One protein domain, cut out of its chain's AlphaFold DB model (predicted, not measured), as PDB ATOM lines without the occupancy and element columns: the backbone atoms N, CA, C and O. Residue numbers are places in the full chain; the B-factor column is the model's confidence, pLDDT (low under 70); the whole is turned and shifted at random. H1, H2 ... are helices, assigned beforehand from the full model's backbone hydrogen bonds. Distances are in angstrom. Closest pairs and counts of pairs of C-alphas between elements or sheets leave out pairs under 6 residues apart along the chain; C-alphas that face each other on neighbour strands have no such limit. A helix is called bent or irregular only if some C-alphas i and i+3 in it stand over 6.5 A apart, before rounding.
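AT A GLANCE: This is residues 198 to 371 of the 382 residues of an uncharacterized protein of Phytophthora kernoviae (UniProt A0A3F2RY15). Five helices run up and down in a bundle, with H1, H2 and H3 side by side, H6 packed on H3, and H7 folding back along H6. A short hairpin of H4 and H5 is set crosswise at one end, near the start of H2 and the end of H3, while the tail of H7, residues 363 to 371, sticks out. The printed part has 174 residues with seven named helices, H1 to H7 in chain order, and no named strand; the class is all helix. It is compact, with a radius of gyration of the C-alphas of 18.2 A, and spans 59 by 42 by 26 A.

HOW THE PARTS SIT: H1, residues 200 to 229, and H2, residues 233 to 256, form a helical hairpin; they touch closest at the C-alphas of Gly 216 and Leu 249, 5.2 A apart, at a shallow tilt of 18 degrees, opposite ways. H3, residues 270 to 291, is the hub, touching four helices. It forms a hairpin with H2, with the closest C-alphas, those of Leu 247 and Ala 280, 5.3 A apart and a shallow tilt of 28 degrees. H1 and H3 only just touch, with 3 pairs of C-alphas within 8 A; the closest are those of Leu 220 and Ala 280, 6.9 A apart. H4, residues 295 to 305, and H5, residues 309 to 323, form a hairpin at 14 degrees, closest at the C-alphas of Lys 299 and Ile 315, 7.1 A apart. H5 and H3 touch only at their ends, about perpendicular at 79 degrees, with the C-alphas of Leu 288 and Val 322 closest at 5.9 A. H6, residues 325 to 345, touches H3 at the C-alphas of Ala 281 and Thr 332, 5.6 A apart, opposite ways at 38 degrees, only just a steep tilt. H7, residues 351 to 371, forms a hairpin with H6 and touches it with residues 351 to 358 alone, closest at the C-alphas of Met 343 and Thr 351, 5.8 A apart. H1 and H7 are apart. In H2, H3, H4 and H5 every O i to N i+4 pair is within hydrogen-bond range; the figures are 24 of 26 in H1, 15 of 17 in H6 and 16 of 17 in H7.

IN THESE COORDINATES: H1 begins at C-alpha 200, (16.828, -2.147, -47.559), and measures 44.2 A; H2 measures 34.9 A and H3 31.4 A. H6, 30.5 A long, has a kink of 34 degrees near residue 338 and is only just irregular, C-alphas 338 and 341 being 6.9 A apart. H7, 31.5 A long, ends at C-alpha 371, (-27.096, 35.777, -60.762).

THE WHOLE: The C-alphas farthest apart, those of Gly 198 and Arg 304, are 59.6 A apart. The printed part has no cut. The link from H2 to H3, 13 residues, is long; the others are tight. The mean pLDDT of the printed part is 89.5, with residues 258 to 263 and 361 to 371 under 70.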
ATOM      1  N   GLY A 198      10.515  -5.008 -49.470       83.44
ATOM      2  CA  GLY A 198      11.333  -5.767 -48.518       83.44
ATOM      3  C   GLY A 198      12.851  -5.634 -48.704       83.44
ATOM      4  O   GLY A 198      13.594  -6.201 -47.903       83.44
ATOM      5  N   SER A 199      13.333  -4.885 -49.704       86.88
ATOM      6  CA  SER A 199      14.744  -4.487 -49.773       86.88
ATOM      7  C   SER A 199      15.076  -3.395 -48.745       86.88
ATOM      8  O   SER A 199      14.191  -2.727 -48.199       86.88
ATOM      9  N   TRP A 200      16.368  -3.201 -48.470       88.69
ATOM     10  CA  TRP A 200      16.828  -2.147 -47.559       88.69
ATOM     11  C   TRP A 200      16.602  -0.752 -48.143       88.69
ATOM     12  O   TRP A 200      16.253   0.178 -47.419       88.69
ATOM     13  N   GLU A 201      16.729  -0.623 -49.460       87.94
ATOM     14  CA  GLU A 201      16.486   0.602 -50.213       87.94
ATOM     15  C   GLU A 201      14.999   0.980 -50.176       87.94
ATOM     16  O   GLU A 201      14.658   2.137 -49.938       87.94
ATOM     17  N   PHE A 202      14.102  -0.006 -50.309       87.50
ATOM     18  CA  PHE A 202      12.663   0.190 -50.121       87.50
ATOM     19  C   PHE A 202      12.343   0.682 -48.698       87.50
ATOM     20  O   PHE A 202      11.553   1.613 -48.529       87.50
ATOM     21  N   ALA A 203      12.977   0.103 -47.670       89.81
ATOM     22  CA  ALA A 203      12.789   0.523 -46.279       89.81
ATOM     23  C   ALA A 203      13.317   1.947 -46.013       89.81
ATOM     24  O   ALA A 203      12.609   2.757 -45.411       89.81
ATOM     25  N   ALA A 204      14.511   2.281 -46.513       90.81
ATOM     26  CA  ALA A 204      15.076   3.632 -46.453       90.81
ATOM     27  C   ALA A 204      14.158   4.658 -47.140       90.81
ATOM     28  O   ALA A 204      13.824   5.695 -46.564       90.81
ATOM     29  N   ALA A 205      13.670   4.329 -48.341       89.56
ATOM     30  CA  ALA A 205      12.767   5.193 -49.087       89.56
ATOM     31  C   ALA A 205      11.402   5.384 -48.408       89.56
ATOM     32  O   ALA A 205      10.856   6.488 -48.420       89.56
ATOM     33  N   THR A 206      10.889   4.339 -47.753       90.31
ATOM     34  CA  THR A 206       9.672   4.404 -46.930       90.31
ATOM     35  C   THR A 206       9.861   5.363 -45.751       90.31
ATOM     36  O   THR A 206       9.071   6.291 -45.594       90.31
ATOM     37  N   ILE A 207      10.955   5.236 -44.985       91.31
ATOM     38  CA  ILE A 207      11.273   6.136 -43.857       91.31
ATOM     39  C   ILE A 207      11.402   7.593 -44.305       91.31
ATOM     40  O   ILE A 207      10.956   8.503 -43.608       91.31
ATOM     41  N   ALA A 208      11.991   7.843 -45.472       91.25
ATOM     42  CA  ALA A 208      12.121   9.203 -45.975       91.25
ATOM     43  C   ALA A 208      10.786   9.827 -46.399       91.25
ATOM     44  O   ALA A 208      10.582  11.030 -46.208       91.25
ATOM     45  N   ASN A 209       9.859   9.031 -46.931       91.00
ATOM     46  CA  ASN A 209       8.501   9.493 -47.197       91.00
ATOM     47  C   ASN A 209       7.694   9.666 -45.900       91.00
ATOM     48  O   ASN A 209       6.990  10.667 -45.769       91.00
ATOM     49  N   ASP A 210       7.875   8.791 -44.907       92.31
ATOM     50  CA  ASP A 210       7.304   8.944 -43.562       92.31
ATOM     51  C   ASP A 210       7.788  10.244 -42.892       92.31
ATOM     52  O   ASP A 210       6.989  11.004 -42.345       92.31
ATOM     53  N   ALA A 211       9.079  10.572 -42.997       92.50
ATOM     54  CA  ALA A 211       9.649  11.805 -42.446       92.50
ATOM     55  C   ALA A 211       9.105  13.070 -43.141       92.50
ATOM     56  O   ALA A 211       8.845  14.091 -42.492       92.50
ATOM     57  N   ARG A 212       8.874  13.002 -44.461       92.12
ATOM     58  CA  ARG A 212       8.188  14.060 -45.225       92.12
ATOM     59  C   ARG A 212       6.709  14.172 -44.839       92.12
ATOM     60  O   ARG A 212       6.202  15.288 -44.736       92.12
ATOM     61  N   TYR A 213       6.029  13.056 -44.574       93.62
ATOM     62  CA  TYR A 213       4.641  13.064 -44.109       93.62
ATOM     63  C   TYR A 213       4.528  13.704 -42.730       93.62
ATOM     64  O   TYR A 213       3.759  14.647 -42.564       93.62
ATOM     65  N   GLN A 214       5.366  13.285 -41.780       93.50
ATOM     66  CA  GLN A 214       5.432  13.872 -40.442       93.50
ATOM     67  C   GLN A 214       5.797  15.361 -40.468       93.50
ATOM     68  O   GLN A 214       5.243  16.153 -39.709       93.50
ATOM     69  N   SER A 215       6.644  15.783 -41.411       93.50
ATOM     70  CA  SER A 215       6.899  17.200 -41.695       93.50
ATOM     71  C   SER A 215       5.635  17.951 -42.156       93.50
ATOM     72  O   SER A 215       5.359  19.053 -41.678       93.50
ATOM     73  N   GLY A 216       4.823  17.346 -43.028       94.75
ATOM     74  CA  GLY A 216       3.517  17.880 -43.434       94.75
ATOM     75  C   GLY A 216       2.490  17.923 -42.294       94.75
ATOM     76  O   GLY A 216       1.788  18.924 -42.145       94.75
ATOM     77  N   LEU A 217       2.427  16.882 -41.454       94.69
ATOM     78  CA  LEU A 217       1.541  16.818 -40.284       94.69
ATOM     79  C   LEU A 217       1.920  17.836 -39.205       94.69
ATOM     80  O   LEU A 217       1.038  18.494 -38.653       94.69
ATOM     81  N   PHE A 218       3.215  18.015 -38.937       94.19
ATOM     82  CA  PHE A 218       3.718  19.020 -38.001       94.19
ATOM     83  C   PHE A 218       3.314  20.435 -38.439       94.19
ATOM     84  O   PHE A 218       2.758  21.195 -37.642       94.19
ATOM     85  N   ALA A 219       3.491  20.759 -39.726       95.44
ATOM     86  CA  ALA A 219       3.045  22.033 -40.285       95.44
ATOM     87  C   ALA A 219       1.517  22.197 -40.248       95.44
ATOM     88  O   ALA A 219       1.022  23.255 -39.857       95.44
ATOM     89  N   LEU A 220       0.760  21.153 -40.595       96.06
ATOM     90  CA  LEU A 220      -0.702  21.178 -40.531       96.06
ATOM     91  C   LEU A 220      -1.200  21.405 -39.093       96.06
ATOM     92  O   LEU A 220      -2.070  22.246 -38.885       96.06
ATOM     93  N   SER A 221      -0.626  20.717 -38.099       94.62
ATOM     94  CA  SER A 221      -0.948  20.893 -36.673       94.62
ATOM     95  C   SER A 221      -0.690  22.326 -36.207       94.62
ATOM     96  O   SER A 221      -1.585  22.950 -35.631       94.62
ATOM     97  N   HIS A 222       0.503  22.858 -36.490       94.75
ATOM     98  CA  HIS A 222       0.893  24.214 -36.102       94.75
ATOM     99  C   HIS A 222      -0.097  25.257 -36.640       94.75
ATOM    100  O   HIS A 222      -0.659  26.051 -35.878       94.75
ATOM    101  N   TRP A 223      -0.378  25.220 -37.945       95.81
ATOM    102  CA  TRP A 223      -1.258  26.203 -38.567       95.81
ATOM    103  C   TRP A 223      -2.734  26.018 -38.203       95.81
ATOM    104  O   TRP A 223      -3.442  27.015 -38.065       95.81
ATOM    105  N   LEU A 224      -3.209  24.790 -37.968       94.75
ATOM    106  CA  LEU A 224      -4.561  24.558 -37.442       94.75
ATOM    107  C   LEU A 224      -4.765  25.193 -36.060       94.75
ATOM    108  O   LEU A 224      -5.864  25.677 -35.789       94.75
ATOM    109  N   GLU A 225      -3.735  25.224 -35.208       92.75
ATOM    110  CA  GLU A 225      -3.808  25.893 -33.905       92.75
ATOM    111  C   GLU A 225      -3.696  27.420 -34.040       92.75
ATOM    112  O   GLU A 225      -4.556  28.141 -33.534       92.75
ATOM    113  N   ARG A 226      -2.727  27.930 -34.819       92.56
ATOM    114  CA  ARG A 226      -2.610  29.373 -35.136       92.56
ATOM    115  C   ARG A 226      -3.915  29.944 -35.712       92.56
ATOM    116  O   ARG A 226      -4.356  31.021 -35.311       92.56
ATOM    117  N   GLY A 227      -4.590  29.197 -36.587       92.56
ATOM    118  CA  GLY A 227      -5.872  29.583 -37.184       92.56
ATOM    119  C   GLY A 227      -7.041  29.712 -36.197       92.56
ATOM    120  O   GLY A 227      -8.013  30.399 -36.505       92.56
ATOM    121  N   ARG A 228      -6.967  29.098 -35.005       91.50
ATOM    122  CA  ARG A 228      -7.984  29.255 -33.943       91.50
ATOM    123  C   ARG A 228      -7.855  30.578 -33.194       91.50
ATOM    124  O   ARG A 228      -8.853  31.086 -32.681       91.50
ATOM    125  N   ILE A 229      -6.635  31.109 -33.104       91.94
ATOM    126  CA  ILE A 229      -6.318  32.312 -32.326       91.94
ATOM    127  C   ILE A 229      -6.203  33.581 -33.176       91.94
ATOM    128  O   ILE A 229      -6.334  34.665 -32.613       91.94
ATOM    129  N   ALA A 230      -6.031  33.458 -34.498       90.31
ATOM    130  CA  ALA A 230      -5.946  34.584 -35.428       90.31
ATOM    131  C   ALA A 230      -7.127  35.569 -35.281       90.31
ATOM    132  O   ALA A 230      -8.304  35.188 -35.305       90.31
ATOM    133  N   ARG A 231      -6.802  36.856 -35.132       90.31
ATOM    134  CA  ARG A 231      -7.735  37.992 -35.006       90.31
ATOM    135  C   ARG A 231      -7.565  39.014 -36.123       90.31
ATOM    136  O   ARG A 231      -8.530  39.698 -36.464       90.31
ATOM    137  N   HIS A 232      -6.359  39.137 -36.669       90.38
ATOM    138  CA  HIS A 232      -5.994  40.177 -37.625       90.38
ATOM    139  C   HIS A 232      -5.903  39.642 -39.057       90.38
ATOM    140  O   HIS A 232      -5.665  38.460 -39.298       90.38
ATOM    141  N   ALA A 233      -6.090  40.529 -40.039       89.38
ATOM    142  CA  ALA A 233      -6.048  40.152 -41.451       89.38
ATOM    143  C   ALA A 233      -4.650  39.661 -41.890       89.38
ATOM    144  O   ALA A 233      -4.557  38.795 -42.754       89.38
ATOM    145  N   SER A 234      -3.580  40.164 -41.263       89.38
ATOM    146  CA  SER A 234      -2.205  39.682 -41.443       89.38
ATOM    147  C   SER A 234      -2.039  38.238 -40.959       89.38
ATOM    148  O   SER A 234      -1.601  37.387 -41.723       89.38
ATOM    149  N   GLU A 235      -2.483  37.929 -39.740       91.81
ATOM    150  CA  GLU A 235      -2.459  36.570 -39.173       91.81
ATOM    151  C   GLU A 235      -3.310  35.589 -39.996       91.81
ATOM    152  O   GLU A 235      -2.951  34.424 -40.160       91.81
ATOM    153  N   ALA A 236      -4.430  36.058 -40.555       92.44
ATOM    154  CA  ALA A 236      -5.244  35.271 -41.475       92.44
ATOM    155  C   ALA A 236      -4.516  35.005 -42.810       92.44
ATOM    156  O   ALA A 236      -4.619  33.901 -43.342       92.44
ATOM    157  N   ALA A 237      -3.754  35.970 -43.337       94.31
ATOM    158  CA  ALA A 237      -2.919  35.777 -44.523       94.31
ATOM    159  C   ALA A 237      -1.776  34.777 -44.262       94.31
ATOM    160  O   ALA A 237      -1.598  33.847 -45.051       94.31
ATOM    161  N   GLU A 238      -1.068  34.912 -43.133       94.62
ATOM    162  CA  GLU A 238      -0.059  33.948 -42.667       94.62
ATOM    163  C   GLU A 238      -0.647  32.534 -42.571       94.62
ATOM    164  O   GLU A 238      -0.096  31.596 -43.142       94.62
ATOM    165  N   TYR A 239      -1.809  32.387 -41.923       96.19
ATOM    166  CA  TYR A 239      -2.512  31.111 -41.794       96.19
ATOM    167  C   TYR A 239      -2.846  30.469 -43.149       96.19
ATOM    168  O   TYR A 239      -2.636  29.268 -43.325       96.19
ATOM    169  N   VAL A 240      -3.339  31.243 -44.125       97.25
ATOM    170  CA  VAL A 240      -3.676  30.708 -45.457       97.25
ATOM    171  C   VAL A 240      -2.431  30.214 -46.189       97.25
ATOM    172  O   VAL A 240      -2.450  29.106 -46.729       97.25
ATOM    173  N   LEU A 241      -1.346  30.992 -46.180       97.38
ATOM    174  CA  LEU A 241      -0.075  30.604 -46.802       97.38
ATOM    175  C   LEU A 241       0.557  29.398 -46.089       97.38
ATOM    176  O   LEU A 241       1.031  28.468 -46.739       97.38
ATOM    177  N   GLY A 242       0.486  29.361 -44.759       97.00
ATOM    178  CA  GLY A 242       0.973  28.267 -43.925       97.00
ATOM    179  C   GLY A 242       0.253  26.938 -44.164       97.00
ATOM    180  O   GLY A 242       0.893  25.920 -44.444       97.00
ATOM    181  N   ILE A 243      -1.084  26.944 -44.148       97.94
ATOM    182  CA  ILE A 243      -1.894  25.768 -44.506       97.94
ATOM    183  C   ILE A 243      -1.669  25.375 -45.973       97.94
ATOM    184  O   ILE A 243      -1.631  24.183 -46.280       97.94
ATOM    185  N   HIS A 244      -1.473  26.336 -46.884       98.06
ATOM    186  CA  HIS A 244      -1.129  26.027 -48.273       98.06
ATOM    187  C   HIS A 244       0.224  25.311 -48.376       98.06
ATOM    188  O   HIS A 244       0.318  24.286 -49.050       98.06
ATOM    189  N   ARG A 245       1.251  25.768 -47.650       96.81
ATOM    190  CA  ARG A 245       2.556  25.094 -47.579       96.81
ATOM    191  C   ARG A 245       2.439  23.679 -47.000       96.81
ATOM    192  O   ARG A 245       3.029  22.755 -47.557       96.81
ATOM    193  N   ALA A 246       1.636  23.486 -45.950       97.25
ATOM    194  CA  ALA A 246       1.349  22.160 -45.396       97.25
ATOM    195  C   ALA A 246       0.653  21.241 -46.420       97.25
ATOM    196  O   ALA A 246       1.049  20.087 -46.580       97.25
ATOM    197  N   LEU A 247      -0.322  21.757 -47.181       98.06
ATOM    198  CA  LEU A 247      -0.964  21.018 -48.274       98.06
ATOM    199  C   LEU A 247       0.041  20.600 -49.360       98.06
ATOM    200  O   LEU A 247      -0.013  19.461 -49.818       98.06
ATOM    201  N   GLN A 248       0.957  21.489 -49.763       96.25
ATOM    202  CA  GLN A 248       1.978  21.162 -50.767       96.25
ATOM    203  C   GLN A 248       2.901  20.031 -50.301       96.25
ATOM    204  O   GLN A 248       3.194  19.131 -51.084       96.25
ATOM    205  N   LEU A 249       3.312  20.029 -49.025       94.38
ATOM    206  CA  LEU A 249       4.104  18.936 -48.449       94.38
ATOM    207  C   LEU A 249       3.347  17.601 -48.511       94.38
ATOM    208  O   LEU A 249       3.902  16.606 -48.963       94.38
ATOM    209  N   LEU A 250       2.069  17.584 -48.125       95.75
ATOM    210  CA  LEU A 250       1.252  16.364 -48.138       95.75
ATOM    211  C   LEU A 250       1.001  15.834 -49.563       95.75
ATOM    212  O   LEU A 250       1.155  14.637 -49.804       95.75
ATOM    213  N   ILE A 251       0.719  16.714 -50.532       94.06
ATOM    214  CA  ILE A 251       0.582  16.342 -51.954       94.06
ATOM    215  C   ILE A 251       1.897  15.780 -52.517       94.06
ATOM    216  O   ILE A 251       1.872  14.819 -53.284       94.06
ATOM    217  N   GLN A 252       3.050  16.344 -52.139       90.44
ATOM    218  CA  GLN A 252       4.357  15.825 -52.564       90.44
ATOM    219  C   GLN A 252       4.612  14.407 -52.048       90.44
ATOM    220  O   GLN A 252       5.187  13.601 -52.778       90.44
ATOM    221  N   VAL A 253       4.170  14.082 -50.828       90.44
ATOM    222  CA  VAL A 253       4.278  12.712 -50.310       90.44
ATOM    223  C   VAL A 253       3.318  11.778 -51.037       90.44
ATOM    224  O   VAL A 253       3.766  10.753 -51.535       90.44
ATOM    225  N   GLU A 254       2.043  12.144 -51.189       89.25
ATOM    226  CA  GLU A 254       1.059  11.338 -51.931       89.25
ATOM    227  C   GLU A 254       1.527  11.005 -53.363       89.25
ATOM    228  O   GLU A 254       1.326   9.889 -53.845       89.25
ATOM    229  N   ALA A 255       2.210  11.943 -54.028       86.38
ATOM    230  CA  ALA A 255       2.813  11.732 -55.343       86.38
ATOM    231  C   ALA A 255       4.077  10.844 -55.321       86.38
ATOM    232  O   ALA A 255       4.392  10.217 -56.332       86.38
ATOM    233  N   ALA A 256       4.802  10.776 -54.200       80.25
ATOM    234  CA  ALA A 256       6.019   9.973 -54.040       80.25
ATOM    235  C   ALA A 256       5.753   8.529 -53.571       80.25
ATOM    236  O   ALA A 256       6.614   7.663 -53.731       80.25
ATOM    237  N   THR A 257       4.577   8.253 -52.998       75.44
ATOM    238  CA  THR A 257       4.255   6.975 -52.332       75.44
ATOM    239  C   THR A 257       3.371   6.046 -53.168       75.44
ATOM    240  O   THR A 257       2.852   5.058 -52.647       75.44
ATOM    241  N   VAL A 258       3.202   6.357 -54.460       69.31
ATOM    242  CA  VAL A 258       2.335   5.648 -55.418       69.31
ATOM    243  C   VAL A 258       2.535   4.129 -55.369       69.31
ATOM    244  O   VAL A 258       3.655   3.616 -55.434       69.31
ATOM    245  N   ILE A 259       1.409   3.413 -55.287       63.47
ATOM    246  CA  ILE A 259       1.353   1.959 -55.118       63.47
ATOM    247  C   ILE A 259       2.121   1.262 -56.244       63.47
ATOM    248  O   ILE A 259       1.706   1.292 -57.403       63.47
ATOM    249  N   THR A 260       3.198   0.569 -55.883       55.88
ATOM    250  CA  THR A 260       4.020  -0.190 -56.832       55.88
ATOM    251  C   THR A 260       3.977  -1.664 -56.457       55.88
ATOM    252  O   THR A 260       4.303  -2.048 -55.335       55.88
ATOM    253  N   GLY A 261       3.479  -2.509 -57.367       55.94
ATOM    254  CA  GLY A 261       3.304  -3.944 -57.105       55.94
ATOM    255  C   GLY A 261       2.404  -4.262 -55.899       55.94
ATOM    256  O   GLY A 261       2.624  -5.267 -55.233       55.94
ATOM    257  N   GLY A 262       1.440  -3.391 -55.577       62.22
ATOM    258  CA  GLY A 262       0.553  -3.535 -54.415       62.22
ATOM    259  C   GLY A 262       1.131  -3.050 -53.079       62.22
ATOM    260  O   GLY A 262       0.421  -3.095 -52.080       62.22
ATOM    261  N   ASN A 263       2.374  -2.557 -53.050       69.06
ATOM    262  CA  ASN A 263       3.010  -2.046 -51.836       69.06
ATOM    263  C   ASN A 263       2.959  -0.512 -51.796       69.06
ATOM    264  O   ASN A 263       3.154   0.157 -52.814       69.06
ATOM    265  N   TRP A 264       2.664   0.024 -50.614       80.38
ATOM    266  CA  TRP A 264       2.501   1.450 -50.325       80.38
ATOM    267  C   TRP A 264       3.793   2.014 -49.724       80.38
ATOM    268  O   TRP A 264       4.431   1.355 -48.908       80.38
ATOM    269  N   GLY A 265       4.197   3.215 -50.147       83.69
ATOM    270  CA  GLY A 265       5.500   3.796 -49.798       83.69
ATOM    271  C   GLY A 265       5.585   4.530 -48.458       83.69
ATOM    272  O   GLY A 265       6.414   5.432 -48.346       83.69
ATOM    273  N   LEU A 266       4.729   4.188 -47.492       88.88
ATOM    274  CA  LEU A 266       4.703   4.710 -46.118       88.88
ATOM    275  C   LEU A 266       4.404   3.581 -45.131       88.88
ATOM    276  O   LEU A 266       3.774   2.586 -45.498       88.88
ATOM    277  N   THR A 267       4.743   3.788 -43.859       89.56
ATOM    278  CA  THR A 267       4.229   2.947 -42.762       89.56
ATOM    279  C   THR A 267       2.795   3.297 -42.337       89.56
ATOM    280  O   THR A 267       2.128   2.470 -41.720       89.56
ATOM    281  N   TYR A 268       2.298   4.483 -42.699       89.56
ATOM    282  CA  TYR A 268       0.939   4.960 -42.401       89.56
ATOM    283  C   TYR A 268      -0.103   4.442 -43.394       89.56
ATOM    284  O   TYR A 268       0.199   4.264 -44.577       89.56
ATOM    285  N   GLU A 269      -1.361   4.283 -42.968       90.00
ATOM    286  CA  GLU A 269      -2.432   3.913 -43.895       90.00
ATOM    287  C   GLU A 269      -2.670   4.999 -44.960       90.00
ATOM    288  O   GLU A 269      -2.651   6.202 -44.685       90.00
ATOM    289  N   TYR A 270      -2.995   4.564 -46.185       90.31
ATOM    290  CA  TYR A 270      -3.442   5.456 -47.263       90.31
ATOM    291  C   TYR A 270      -4.600   6.366 -46.820       90.31
ATOM    292  O   TYR A 270      -4.644   7.541 -47.181       90.31
ATOM    293  N   TYR A 271      -5.516   5.828 -46.005       92.75
ATOM    294  CA  TYR A 271      -6.668   6.551 -45.474       92.75
ATOM    295  C   TYR A 271      -6.261   7.805 -44.686       92.75
ATOM    296  O   TYR A 271      -6.801   8.883 -44.940       92.75
ATOM    297  N   ASP A 272      -5.281   7.697 -43.785       92.88
ATOM    298  CA  ASP A 272      -4.847   8.816 -42.944       92.88
ATOM    299  C   ASP A 272      -4.154   9.901 -43.772       92.88
ATOM    300  O   ASP A 272      -4.449  11.088 -43.616       92.88
ATOM    301  N   MET A 273      -3.299   9.496 -44.719       93.62
ATOM    302  CA  MET A 273      -2.678  10.414 -45.679       93.62
ATOM    303  C   MET A 273      -3.740  11.165 -46.493       93.62
ATOM    304  O   MET A 273      -3.725  12.399 -46.569       93.62
ATOM    305  N   ALA A 274      -4.693  10.434 -47.078       94.50
ATOM    306  CA  ALA A 274      -5.763  11.010 -47.884       94.50
ATOM    307  C   ALA A 274      -6.641  11.964 -47.057       94.50
ATOM    308  O   ALA A 274      -6.956  13.063 -47.524       94.50
ATOM    309  N   LYS A 275      -6.973  11.593 -45.811       96.25
ATOM    310  CA  LYS A 275      -7.740  12.415 -44.866       96.25
ATOM    311  C   LYS A 275      -7.007  13.692 -44.475       96.25
ATOM    312  O   LYS A 275      -7.600  14.768 -44.563       96.25
ATOM    313  N   ASN A 276      -5.735  13.614 -44.096       96.50
ATOM    314  CA  ASN A 276      -4.956  14.788 -43.695       96.50
ATOM    315  C   ASN A 276      -4.708  15.739 -44.878       96.50
ATOM    316  O   ASN A 276      -4.861  16.955 -44.737       96.50
ATOM    317  N   THR A 277      -4.456  15.201 -46.073       97.50
ATOM    318  CA  THR A 277      -4.348  15.994 -47.313       97.50
ATOM    319  C   THR A 277      -5.677  16.670 -47.668       97.50
ATOM    320  O   THR A 277      -5.709  17.841 -48.050       97.50
ATOM    321  N   ALA A 278      -6.803  15.966 -47.507       97.62
ATOM    322  CA  ALA A 278      -8.137  16.515 -47.741       97.62
ATOM    323  C   ALA A 278      -8.529  17.586 -46.710       97.62
ATOM    324  O   ALA A 278      -9.086  18.616 -47.092       97.62
ATOM    325  N   LEU A 279      -8.173  17.399 -45.434       97.69
ATOM    326  CA  LEU A 279      -8.329  18.404 -44.380       97.69
ATOM    327  C   LEU A 279      -7.540  19.677 -44.708       97.69
ATOM    328  O   LEU A 279      -8.101  20.772 -44.642       97.69
ATOM    329  N   ALA A 280      -6.272  19.548 -45.106       98.19
ATOM    330  CA  ALA A 280      -5.452  20.686 -45.514       98.19
ATOM    331  C   ALA A 280      -6.072  21.424 -46.717       98.19
ATOM    332  O   ALA A 280      -6.240  22.641 -46.669       98.19
ATOM    333  N   ALA A 281      -6.514  20.701 -47.751       97.94
ATOM    334  CA  ALA A 281      -7.150  21.278 -48.942       97.94
ATOM    335  C   ALA A 281      -8.470  22.013 -48.633       97.94
ATOM    336  O   ALA A 281      -8.710  23.123 -49.124       97.94
ATOM    337  N   MET A 282      -9.296  21.438 -47.753       97.00
ATOM    338  CA  MET A 282     -10.506  22.074 -47.227       97.00
ATOM    339  C   MET A 282     -10.172  23.393 -46.518       97.00
ATOM    340  O   MET A 282     -10.793  24.422 -46.786       97.00
ATOM    341  N   ARG A 283      -9.140  23.387 -45.665       97.12
ATOM    342  CA  ARG A 283      -8.703  24.557 -44.889       97.12
ATOM    343  C   ARG A 283      -8.067  25.651 -45.752       97.12
ATOM    344  O   ARG A 283      -8.367  26.815 -45.492       97.12
ATOM    345  N   VAL A 284      -7.294  25.310 -46.795       97.62
ATOM    346  CA  VAL A 284      -6.851  26.278 -47.823       97.62
ATOM    347  C   VAL A 284      -8.070  26.946 -48.451       97.62
ATOM    348  O   VAL A 284      -8.154  28.168 -48.473       97.62
ATOM    349  N   THR A 285      -9.035  26.154 -48.926       96.44
ATOM    350  CA  THR A 285     -10.198  26.670 -49.662       96.44
ATOM    351  C   THR A 285     -11.042  27.622 -48.808       96.44
ATOM    352  O   THR A 285     -11.306  28.747 -49.229       96.44
ATOM    353  N   SER A 286     -11.406  27.224 -47.582       94.12
ATOM    354  CA  SER A 286     -12.133  28.101 -46.648       94.12
ATOM    355  C   SER A 286     -11.330  29.345 -46.253       94.12
ATOM    356  O   SER A 286     -11.905  30.409 -46.032       94.12
ATOM    357  N   GLY A 287     -10.004  29.227 -46.161       95.12
ATOM    358  CA  GLY A 287      -9.112  30.346 -45.880       95.12
ATOM    359  C   GLY A 287      -9.033  31.356 -47.031       95.12
ATOM    360  O   GLY A 287      -9.065  32.561 -46.788       95.12
ATOM    361  N   LEU A 288      -9.010  30.885 -48.281       96.19
ATOM    362  CA  LEU A 288      -9.043  31.743 -49.470       96.19
ATOM    363  C   LEU A 288     -10.362  32.519 -49.580       96.19
ATOM    364  O   LEU A 288     -10.339  33.721 -49.845       96.19
ATOM    365  N   ASP A 289     -11.495  31.874 -49.285       92.94
ATOM    366  CA  ASP A 289     -12.803  32.542 -49.212       92.94
ATOM    367  C   ASP A 289     -12.843  33.650 -48.143       92.94
ATOM    368  O   ASP A 289     -13.445  34.705 -48.360       92.94
ATOM    369  N   LEU A 290     -12.180  33.433 -47.002       92.12
ATOM    370  CA  LEU A 290     -12.083  34.409 -45.913       92.12
ATOM    371  C   LEU A 290     -11.161  35.590 -46.257       92.12
ATOM    372  O   LEU A 290     -11.477  36.734 -45.923       92.12
ATOM    373  N   ILE A 291     -10.024  35.331 -46.911       94.12
ATOM    374  CA  ILE A 291      -8.978  36.339 -47.140       94.12
ATOM    375  C   ILE A 291      -9.199  37.171 -48.412       94.12
ATOM    376  O   ILE A 291      -8.773  38.324 -48.463       94.12
ATOM    377  N   ALA A 292      -9.913  36.647 -49.416       95.00
ATOM    378  CA  ALA A 292     -10.220  37.360 -50.660       95.00
ATOM    379  C   ALA A 292     -10.807  38.783 -50.461       95.00
ATOM    380  O   ALA A 292     -10.309  39.711 -51.106       95.00
ATOM    381  N   PRO A 293     -11.799  39.030 -49.573       94.50
ATOM    382  CA  PRO A 293     -12.281  40.389 -49.294       94.50
ATOM    383  C   PRO A 293     -11.308  41.252 -48.467       94.50
ATOM    384  O   PRO A 293     -11.425  42.477 -48.485       94.50
ATOM    385  N   LEU A 294     -10.354  40.644 -47.753       93.00
ATOM    386  CA  LEU A 294      -9.369  41.322 -46.898       93.00
ATOM    387  C   LEU A 294      -8.069  41.680 -47.641       93.00
ATOM    388  O   LEU A 294      -7.299  42.526 -47.185       93.00
ATOM    389  N   LEU A 295      -7.831  41.085 -48.809       92.75
ATOM    390  CA  LEU A 295      -6.616  41.286 -49.594       92.75
ATOM    391  C   LEU A 295      -6.433  42.733 -50.117       92.75
ATOM    392  O   LEU A 295      -5.318  43.253 -50.022       92.75
ATOM    393  N   PRO A 296      -7.477  43.451 -50.598       93.31
ATOM    394  CA  PRO A 296      -7.338  44.859 -50.980       93.31
ATOM    395  C   PRO A 296      -6.923  45.810 -49.837       93.31
ATOM    396  O   PRO A 296      -5.981  46.579 -50.058       93.31
ATOM    397  N   PRO A 297      -7.544  45.799 -48.631       91.81
ATOM    398  CA  PRO A 297      -7.093  46.657 -47.533       91.81
ATOM    399  C   PRO A 297      -5.698  46.275 -47.015       91.81
ATOM    400  O   PRO A 297      -4.894  47.183 -46.822       91.81
ATOM    401  N   LEU A 298      -5.354  44.981 -46.915       89.81
ATOM    402  CA  LEU A 298      -3.989  44.536 -46.577       89.81
ATOM    403  C   LEU A 298      -2.938  45.131 -47.525       89.81
ATOM    404  O   LEU A 298      -1.932  45.701 -47.102       89.81
ATOM    405  N   LYS A 299      -3.197  45.086 -48.836       91.69
ATOM    406  CA  LYS A 299      -2.308  45.671 -49.851       91.69
ATOM    407  C   LYS A 299      -2.199  47.196 -49.740       91.69
ATOM    408  O   LYS A 299      -1.166  47.762 -50.105       91.69
ATOM    409  N   GLN A 300      -3.239  47.878 -49.260       89.00
ATOM    410  CA  GLN A 300      -3.209  49.321 -49.010       89.00
ATOM    411  C   GLN A 300      -2.431  49.671 -47.733       89.00
ATOM    412  O   GLN A 300      -1.690  50.653 -47.733       89.00
ATOM    413  N   GLU A 301      -2.571  48.873 -46.678       87.50
ATOM    414  CA  GLU A 301      -1.834  49.004 -45.419       87.50
ATOM    415  C   GLU A 301      -0.330  48.786 -45.629       87.50
ATOM    416  O   GLU A 301       0.468  49.677 -45.335       87.50
ATOM    417  N   ASN A 302       0.054  47.699 -46.299       87.00
ATOM    418  CA  ASN A 302       1.450  47.392 -46.625       87.00
ATOM    419  C   ASN A 302       2.122  48.479 -47.486       87.00
ATOM    420  O   ASN A 302       3.310  48.763 -47.330       87.00
ATOM    421  N   ARG A 303       1.362  49.155 -48.360       86.44
ATOM    422  CA  ARG A 303       1.847  50.321 -49.123       86.44
ATOM    423  C   ARG A 303       2.038  51.580 -48.274       86.44
ATOM    424  O   ARG A 303       2.865  52.408 -48.637       86.44
ATOM    425  N   ARG A 304       1.266  51.753 -47.197       86.75
ATOM    426  CA  ARG A 304       1.369  52.903 -46.280       86.75
ATOM    427  C   ARG A 304       2.494  52.726 -45.267       86.75
ATOM    428  O   ARG A 304       3.201  53.686 -44.990       86.75
ATOM    429  N   ASN A 305       2.660  51.509 -44.757       86.94
ATOM    430  CA  ASN A 305       3.584  51.205 -43.663       86.94
ATOM    431  C   ASN A 305       5.011  50.871 -44.142       86.94
ATOM    432  O   ASN A 305       5.903  50.719 -43.316       86.94
ATOM    433  N   GLY A 306       5.241  50.780 -45.460       82.50
ATOM    434  CA  GLY A 306       6.562  50.494 -46.030       82.50
ATOM    435  C   GLY A 306       6.946  49.015 -45.952       82.50
ATOM    436  O   GLY A 306       8.015  48.685 -45.448       82.50
ATOM    437  N   ALA A 307       6.066  48.134 -46.435       83.88
ATOM    438  CA  ALA A 307       6.232  46.685 -46.338       83.88
ATOM    439  C   ALA A 307       7.564  46.155 -46.894       83.88
ATOM    440  O   ALA A 307       8.065  46.584 -47.940       83.88
ATOM    441  N   SER A 308       8.086  45.148 -46.202       89.62
ATOM    442  CA  SER A 308       9.295  44.415 -46.552       89.62
ATOM    443  C   SER A 308       9.148  43.610 -47.849       89.62
ATOM    444  O   SER A 308       8.054  43.265 -48.303       89.62
ATOM    445  N   HIS A 309      10.288  43.209 -48.422       88.44
ATOM    446  CA  HIS A 309      10.315  42.290 -49.563       88.44
ATOM    447  C   HIS A 309       9.617  40.944 -49.289       88.44
ATOM    448  O   HIS A 309       9.104  40.339 -50.231       88.44
ATOM    449  N   LYS A 310       9.582  40.485 -48.027       88.62
ATOM    450  CA  LYS A 310       8.886  39.256 -47.623       88.62
ATOM    451  C   LYS A 310       7.370  39.440 -47.752       88.62
ATOM    452  O   LYS A 310       6.743  38.738 -48.537       88.62
ATOM    453  N   GLU A 311       6.818  40.456 -47.096       88.00
ATOM    454  CA  GLU A 311       5.375  40.740 -47.103       88.00
ATOM    455  C   GLU A 311       4.839  41.042 -48.515       88.00
ATOM    456  O   GLU A 311       3.728  40.650 -48.876       88.00
ATOM    457  N   LEU A 312       5.635  41.713 -49.359       89.06
ATOM    458  CA  LEU A 312       5.284  41.955 -50.764       89.06
ATOM    459  C   LEU A 312       5.242  40.665 -51.599       89.06
ATOM    460  O   LEU A 312       4.427  40.560 -52.521       89.06
ATOM    461  N   ARG A 313       6.102  39.683 -51.292       92.38
ATOM    462  CA  ARG A 313       6.072  38.352 -51.917       92.38
ATOM    463  C   ARG A 313       4.853  37.561 -51.449       92.38
ATOM    464  O   ARG A 313       4.161  36.997 -52.291       92.38
ATOM    465  N   GLU A 314       4.572  37.571 -50.152       92.94
ATOM    466  CA  GLU A 314       3.442  36.863 -49.534       92.94
ATOM    467  C   GLU A 314       2.092  37.379 -50.050       92.94
ATOM    468  O   GLU A 314       1.256  36.581 -50.468       92.94
ATOM    469  N   ILE A 315       1.905  38.702 -50.162       93.19
ATOM    470  CA  ILE A 315       0.707  39.274 -50.805       93.19
ATOM    471  C   ILE A 315       0.580  38.820 -52.263       93.19
ATOM    472  O   ILE A 315      -0.522  38.498 -52.700       93.19
ATOM    473  N   LYS A 316       1.678  38.777 -53.030       94.75
ATOM    474  CA  LYS A 316       1.641  38.345 -54.437       94.75
ATOM    475  C   LYS A 316       1.277  36.861 -54.574       94.75
ATOM    476  O   LYS A 316       0.538  36.500 -55.486       94.75
ATOM    477  N   GLU A 317       1.798  36.016 -53.691       96.00
ATOM    478  CA  GLU A 317       1.464  34.589 -53.625       96.00
ATOM    479  C   GLU A 317      -0.017  34.393 -53.275       96.00
ATOM    480  O   GLU A 317      -0.731  33.653 -53.951       96.00
ATOM    481  N   LEU A 318      -0.518  35.159 -52.308       96.44
ATOM    482  CA  LEU A 318      -1.920  35.148 -51.908       96.44
ATOM    483  C   LEU A 318      -2.862  35.675 -53.010       96.44
ATOM    484  O   LEU A 318      -3.937  35.115 -53.204       96.44
ATOM    485  N   GLU A 319      -2.460  36.697 -53.780       96.31
ATOM    486  CA  GLU A 319      -3.188  37.163 -54.977       96.31
ATOM    487  C   GLU A 319      -3.307  36.065 -56.046       96.31
ATOM    488  O   GLU A 319      -4.361  35.924 -56.671       96.31
ATOM    489  N   GLU A 320      -2.257  35.264 -56.240       96.94
ATOM    490  CA  GLU A 320      -2.268  34.135 -57.175       96.94
ATOM    491  C   GLU A 320      -3.189  33.005 -56.692       96.94
ATOM    492  O   GLU A 320      -4.026  32.525 -57.458       96.94
ATOM    493  N   LEU A 321      -3.111  32.630 -55.411       97.31
ATOM    494  CA  LEU A 321      -3.987  31.609 -54.830       97.31
ATOM    495  C   LEU A 321      -5.459  32.039 -54.845       97.31
ATOM    496  O   LEU A 321      -6.322  31.241 -55.214       97.31
ATOM    497  N   VAL A 322      -5.756  33.308 -54.536       96.62
ATOM    498  CA  VAL A 322      -7.123  33.848 -54.621       96.62
ATOM    499  C   VAL A 322      -7.647  33.775 -56.059       96.62
ATOM    500  O   VAL A 322      -8.798  33.379 -56.260       96.62
ATOM    501  N   ARG A 323      -6.811  34.051 -57.071       96.12
ATOM    502  CA  ARG A 323      -7.175  33.891 -58.491       96.12
ATOM    503  C   ARG A 323      -7.491  32.439 -58.872       96.12
ATOM    504  O   ARG A 323      -8.347  32.224 -59.725       96.12
ATOM    505  N   GLN A 324      -6.834  31.464 -58.244       95.69
ATOM    506  CA  GLN A 324      -7.014  30.025 -58.492       95.69
ATOM    507  C   GLN A 324      -8.065  29.356 -57.579       95.69
ATOM    508  O   GLN A 324      -8.258  28.142 -57.653       95.69
ATOM    509  N   THR A 325      -8.769  30.115 -56.725       94.62
ATOM    510  CA  THR A 325      -9.653  29.562 -55.675       94.62
ATOM    511  C   THR A 325     -10.700  28.582 -56.206       94.62
ATOM    512  O   THR A 325     -10.941  27.558 -55.571       94.62
ATOM    513  N   ASP A 326     -11.312  28.840 -57.365       92.50
ATOM    514  CA  ASP A 326     -12.345  27.950 -57.913       92.50
ATOM    515  C   ASP A 326     -11.781  26.608 -58.413       92.50
ATOM    516  O   ASP A 326     -12.448  25.578 -58.269       92.50
ATOM    517  N   ASP A 327     -10.552  26.584 -58.930       94.31
ATOM    518  CA  ASP A 327      -9.872  25.351 -59.346       94.31
ATOM    519  C   ASP A 327      -9.404  24.548 -58.123       94.31
ATOM    520  O   ASP A 327      -9.632  23.336 -58.040       94.31
ATOM    521  N   ILE A 328      -8.845  25.237 -57.117       94.69
ATOM    522  CA  ILE A 328      -8.467  24.662 -55.815       94.69
ATOM    523  C   ILE A 328      -9.699  24.056 -55.122       94.69
ATOM    524  O   ILE A 328      -9.654  22.913 -54.655       94.69
ATOM    525  N   ARG A 329     -10.836  24.765 -55.125       94.62
ATOM    526  CA  ARG A 329     -12.121  24.289 -54.587       94.62
ATOM    527  C   ARG A 329     -12.602  23.033 -55.319       94.62
ATOM    528  O   ARG A 329     -12.974  22.052 -54.676       94.62
ATOM    529  N   GLN A 330     -12.563  23.017 -56.653       93.75
ATOM    530  CA  GLN A 330     -12.965  21.852 -57.457       93.75
ATOM    531  C   GLN A 330     -12.052  20.632 -57.260       93.75
ATOM    532  O   GLN A 330     -12.534  19.495 -57.247       93.75
ATOM    533  N   ALA A 331     -10.741  20.831 -57.103       94.88
ATOM    534  CA  ALA A 331      -9.813  19.761 -56.737       94.88
ATOM    535  C   ALA A 331     -10.122  19.213 -55.331       94.88
ATOM    536  O   ALA A 331     -10.245  18.000 -55.152       94.88
ATOM    537  N   THR A 332     -10.349  20.109 -54.367       96.38
ATOM    538  CA  THR A 332     -10.712  19.772 -52.983       96.38
ATOM    539  C   THR A 332     -12.011  18.966 -52.911       96.38
ATOM    540  O   THR A 332     -12.046  17.930 -52.250       96.38
ATOM    541  N   HIS A 333     -13.063  19.363 -53.640       94.75
ATOM    542  CA  HIS A 333     -14.316  18.598 -53.685       94.75
ATOM    543  C   HIS A 333     -14.117  17.175 -54.193       94.75
ATOM    544  O   HIS A 333     -14.625  16.249 -53.573       94.75
ATOM    545  N   ARG A 334     -13.381  16.989 -55.299       95.06
ATOM    546  CA  ARG A 334     -13.136  15.652 -55.865       95.06
ATOM    547  C   ARG A 334     -12.411  14.752 -54.866       95.06
ATOM    548  O   ARG A 334     -12.812  13.605 -54.691       95.06
ATOM    549  N   ARG A 335     -11.410  15.294 -54.162       95.06
ATOM    550  CA  ARG A 335     -10.688  14.592 -53.092       95.06
ATOM    551  C   ARG A 335     -11.620  14.187 -51.942       95.06
ATOM    552  O   ARG A 335     -11.610  13.032 -51.536       95.06
ATOM    553  N   ILE A 336     -12.453  15.106 -51.450       96.56
ATOM    554  CA  ILE A 336     -13.392  14.821 -50.352       96.56
ATOM    555  C   ILE A 336     -14.470  13.814 -50.780       96.56
ATOM    556  O   ILE A 336     -14.749  12.870 -50.048       96.56
ATOM    557  N   GLN A 337     -15.046  13.967 -51.975       95.12
ATOM    558  CA  GLN A 337     -16.072  13.061 -52.503       95.12
ATOM    559  C   GLN A 337     -15.567  11.621 -52.661       95.12
ATOM    560  O   GLN A 337     -16.337  10.693 -52.426       95.12
ATOM    561  N   ALA A 338     -14.293  11.435 -53.020       94.62
ATOM    562  CA  ALA A 338     -13.662  10.117 -53.071       94.62
ATOM    563  C   ALA A 338     -13.430   9.510 -51.672       94.62
ATOM    564  O   ALA A 338     -13.526   8.298 -51.519       94.62
ATOM    565  N   LEU A 339     -13.159  10.341 -50.659       96.25
ATOM    566  CA  LEU A 339     -12.814   9.910 -49.301       96.25
ATOM    567  C   LEU A 339     -14.038   9.611 -48.410       96.25
ATOM    568  O   LEU A 339     -14.006   8.678 -47.608       96.25
ATOM    569  N   VAL A 340     -15.123  10.387 -48.530       96.12
ATOM    570  CA  VAL A 340     -16.315  10.294 -47.655       96.12
ATOM    571  C   VAL A 340     -16.917   8.879 -47.520       96.12
ATOM    572  O   VAL A 340     -17.333   8.547 -46.407       96.12
ATOM    573  N   PRO A 341     -16.978   8.019 -48.561       96.56
ATOM    574  CA  PRO A 341     -17.442   6.636 -48.408       96.56
ATOM    575  C   PRO A 341     -16.641   5.842 -47.365       96.56
ATOM    576  O   PRO A 341     -17.238   5.236 -46.473       96.56
ATOM    577  N   ASP A 342     -15.310   5.923 -47.405       95.75
ATOM    578  CA  ASP A 342     -14.427   5.229 -46.463       95.75
ATOM    579  C   ASP A 342     -14.530   5.821 -45.053       95.75
ATOM    580  O   ASP A 342     -14.545   5.079 -44.070       95.75
ATOM    581  N   MET A 343     -14.687   7.149 -44.937       97.19
ATOM    582  CA  MET A 343     -14.934   7.807 -43.643       97.19
ATOM    583  C   MET A 343     -16.204   7.275 -42.966       97.19
ATOM    584  O   MET A 343     -16.194   7.009 -41.765       97.19
ATOM    585  N   LYS A 344     -17.280   7.051 -43.734       96.38
ATOM    586  CA  LYS A 344     -18.537   6.480 -43.221       96.38
ATOM    587  C   LYS A 344     -18.376   5.037 -42.761       96.38
ATOM    588  O   LYS A 344     -18.877   4.692 -41.694       96.38
ATOM    589  N   ILE A 345     -17.668   4.214 -43.536       96.94
ATOM    590  CA  ILE A 345     -17.379   2.814 -43.181       96.94
ATOM    591  C   ILE A 345     -16.576   2.750 -41.871       96.94
ATOM    592  O   ILE A 345     -16.885   1.940 -40.999       96.94
ATOM    593  N   ARG A 346     -15.600   3.650 -41.705       96.25
ATOM    594  CA  ARG A 346     -14.753   3.775 -40.505       96.25
ATOM    595  C   ARG A 346     -15.407   4.523 -39.334       96.25
ATOM    596  O   ARG A 346     -14.789   4.635 -38.283       96.25
ATOM    597  N   GLN A 347     -16.639   5.019 -39.495       96.25
ATOM    598  CA  GLN A 347     -17.359   5.842 -38.508       96.25
ATOM    599  C   GLN A 347     -16.557   7.072 -38.040       96.25
ATOM    600  O   GLN A 347     -16.597   7.463 -36.873       96.25
ATOM    601  N   ASP A 348     -15.813   7.692 -38.957       94.75
ATOM    602  CA  ASP A 348     -14.891   8.771 -38.625       94.75
ATOM    603  C   ASP A 348     -15.634  10.016 -38.112       94.75
ATOM    604  O   ASP A 348     -16.563  10.522 -38.755       94.75
ATOM    605  N   ARG A 349     -15.198  10.542 -36.960       94.69
ATOM    606  CA  ARG A 349     -15.812  11.698 -36.283       94.69
ATOM    607  C   ARG A 349     -15.896  12.957 -37.153       94.69
ATOM    608  O   ARG A 349     -16.785  13.780 -36.945       94.69
ATOM    609  N   ASP A 350     -14.984  13.109 -38.112       94.12
ATOM    610  CA  ASP A 350     -14.872  14.296 -38.956       94.12
ATOM    611  C   ASP A 350     -15.751  14.192 -40.221       94.12
ATOM    612  O   ASP A 350     -15.943  15.198 -40.905       94.12
ATOM    613  N   THR A 351     -16.352  13.021 -40.507       96.19
ATOM    614  CA  THR A 351     -17.173  12.748 -41.711       96.19
ATOM    615  C   THR A 351     -18.176  13.863 -42.001       96.19
ATOM    616  O   THR A 351     -18.229  14.380 -43.116       96.19
ATOM    617  N   LYS A 352     -18.937  14.285 -40.984       95.44
ATOM    618  CA  LYS A 352     -19.976  15.306 -41.152       95.44
ATOM    619  C   LYS A 352     -19.404  16.655 -41.606       95.44
ATOM    620  O   LYS A 352     -19.987  17.288 -42.475       95.44
ATOM    621  N   ALA A 353     -18.258  17.080 -41.070       95.00
ATOM    622  CA  ALA A 353     -17.645  18.354 -41.450       95.00
ATOM    623  C   ALA A 353     -17.206  18.363 -42.927       95.00
ATOM    624  O   ALA A 353     -17.293  19.390 -43.597       95.00
ATOM    625  N   PHE A 354     -16.779  17.206 -43.440       96.19
ATOM    626  CA  PHE A 354     -16.419  17.017 -44.845       96.19
ATOM    627  C   PHE A 354     -17.661  16.998 -45.755       96.19
ATOM    628  O   PHE A 354     -17.635  17.580 -46.841       96.19
ATOM    629  N   GLU A 355     -18.764  16.385 -45.314       94.94
ATOM    630  CA  GLU A 355     -20.048  16.421 -46.031       94.94
ATOM    631  C   GLU A 355     -20.651  17.830 -46.086       94.94
ATOM    632  O   GLU A 355     -21.039  18.285 -47.166       94.94
ATOM    633  N   ASP A 356     -20.683  18.538 -44.952       93.81
ATOM    634  CA  ASP A 356     -21.218  19.898 -44.840       93.81
ATOM    635  C   ASP A 356     -20.454  20.858 -45.782       93.81
ATOM    636  O   ASP A 356     -21.075  21.596 -46.552       93.81
ATOM    637  N   PHE A 357     -19.117  20.768 -45.843       92.81
ATOM    638  CA  PHE A 357     -18.286  21.555 -46.771       92.81
ATOM    639  C   PHE A 357     -18.627  21.313 -48.256       92.81
ATOM    640  O   PHE A 357     -18.708  22.259 -49.047       92.81
ATOM    641  N   VAL A 358     -18.866  20.058 -48.656       90.25
ATOM    642  CA  VAL A 358     -19.280  19.722 -50.033       90.25
ATOM    643  C   VAL A 358     -20.717  20.183 -50.322       90.25
ATOM    644  O   VAL A 358     -21.034  20.532 -51.461       90.25
ATOM    645  N   ALA A 359     -21.593  20.233 -49.316       87.88
ATOM    646  CA  ALA A 359     -22.955  20.735 -49.472       87.88
ATOM    647  C   ALA A 359     -23.000  22.267 -49.652       87.88
ATOM    648  O   ALA A 359     -23.672  22.766 -50.565       87.88
ATOM    649  N   GLU A 360     -22.271  23.025 -48.829       82.19
ATOM    650  CA  GLU A 360     -22.250  24.497 -48.861       82.19
ATOM    651  C   GLU A 360     -21.803  25.057 -50.222       82.19
ATOM    652  O   GLU A 360     -22.412  25.985 -50.773       82.19
ATOM    653  N   SER A 361     -20.781  24.451 -50.819       68.31
ATOM    654  CA  SER A 361     -20.216  24.890 -52.095       68.31
ATOM    655  C   SER A 361     -21.151  24.651 -53.293       68.31
ATOM    656  O   SER A 361     -21.249  25.496 -54.192       68.31
ATOM    657  N   LEU A 362     -21.935  23.564 -53.278       64.62
ATOM    658  CA  LEU A 362     -22.997  23.307 -54.260       64.62
ATOM    659  C   LEU A 362     -24.102  24.377 -54.198       64.62
ATOM    660  O   LEU A 362     -24.672  24.753 -55.231       64.62
ATOM    661  N   HIS A 363     -24.390  24.912 -53.008       61.72
ATOM    662  CA  HIS A 363     -25.299  26.051 -52.846       61.72
ATOM    663  C   HIS A 363     -24.690  27.372 -53.339       61.72
ATOM    664  O   HIS A 363     -25.426  28.207 -53.883       61.72
ATOM    665  N   HIS A 364     -23.373  27.560 -53.210       60.41
ATOM    666  CA  HIS A 364     -22.679  28.736 -53.742       60.41
ATOM    667  C   HIS A 364     -22.756  28.781 -55.279       60.41
ATOM    668  O   HIS A 364     -23.275  29.753 -55.839       60.41
ATOM    669  N   ASN A 365     -22.406  27.683 -55.962       57.94
ATOM    670  CA  ASN A 365     -22.471  27.587 -57.428       57.94
ATOM    671  C   ASN A 365     -23.883  27.849 -57.985       57.94
ATOM    672  O   ASN A 365     -24.050  28.639 -58.920       57.94
ATOM    673  N   LYS A 366     -24.930  27.286 -57.360       54.84
ATOM    674  CA  LYS A 366     -26.333  27.551 -57.746       54.84
ATOM    675  C   LYS A 366     -26.716  29.034 -57.614       54.84
ATOM    676  O   LYS A 366     -27.425  29.564 -58.477       54.84
ATOM    677  N   LYS A 367     -26.238  29.739 -56.578       53.66
ATOM    678  CA  LYS A 367     -26.456  31.193 -56.434       53.66
ATOM    679  C   LYS A 367     -25.738  31.977 -57.537       53.66
ATOM    680  O   LYS A 367     -26.373  32.846 -58.147       53.66
ATOM    681  N   THR A 368     -24.483  31.655 -57.838       54.91
ATOM    682  CA  THR A 368     -23.670  32.347 -58.855       54.91
ATOM    683  C   THR A 368     -24.246  32.174 -60.265       54.91
ATOM    684  O   THR A 368     -24.457  33.167 -60.968       54.91
ATOM    685  N   GLU A 369     -24.658  30.959 -60.642       51.16
ATOM    686  CA  GLU A 369     -25.385  30.721 -61.896       51.16
ATOM    687  C   GLU A 369     -26.692  31.518 -61.991       51.16
ATOM    688  O   GLU A 369     -26.998  32.097 -63.037       51.16
ATOM    689  N   SER A 370     -27.479  31.570 -60.909       47.41
ATOM    690  CA  SER A 370     -28.759  32.291 -60.909       47.41
ATOM    691  C   SER A 370     -28.577  33.803 -61.108       47.41
ATOM    692  O   SER A 370     -29.377  34.441 -61.801       47.41
ATOM    693  N   ARG A 371     -27.491  34.374 -60.563       52.44
ATOM    694  CA  ARG A 371     -27.096  35.777 -60.762       52.44
ATOM    695  C   ARG A 371     -26.612  36.021 -62.193       52.44
ATOM    696  O   ARG A 371     -27.088  36.966 -62.821       52.44
TER     697      ARG A 371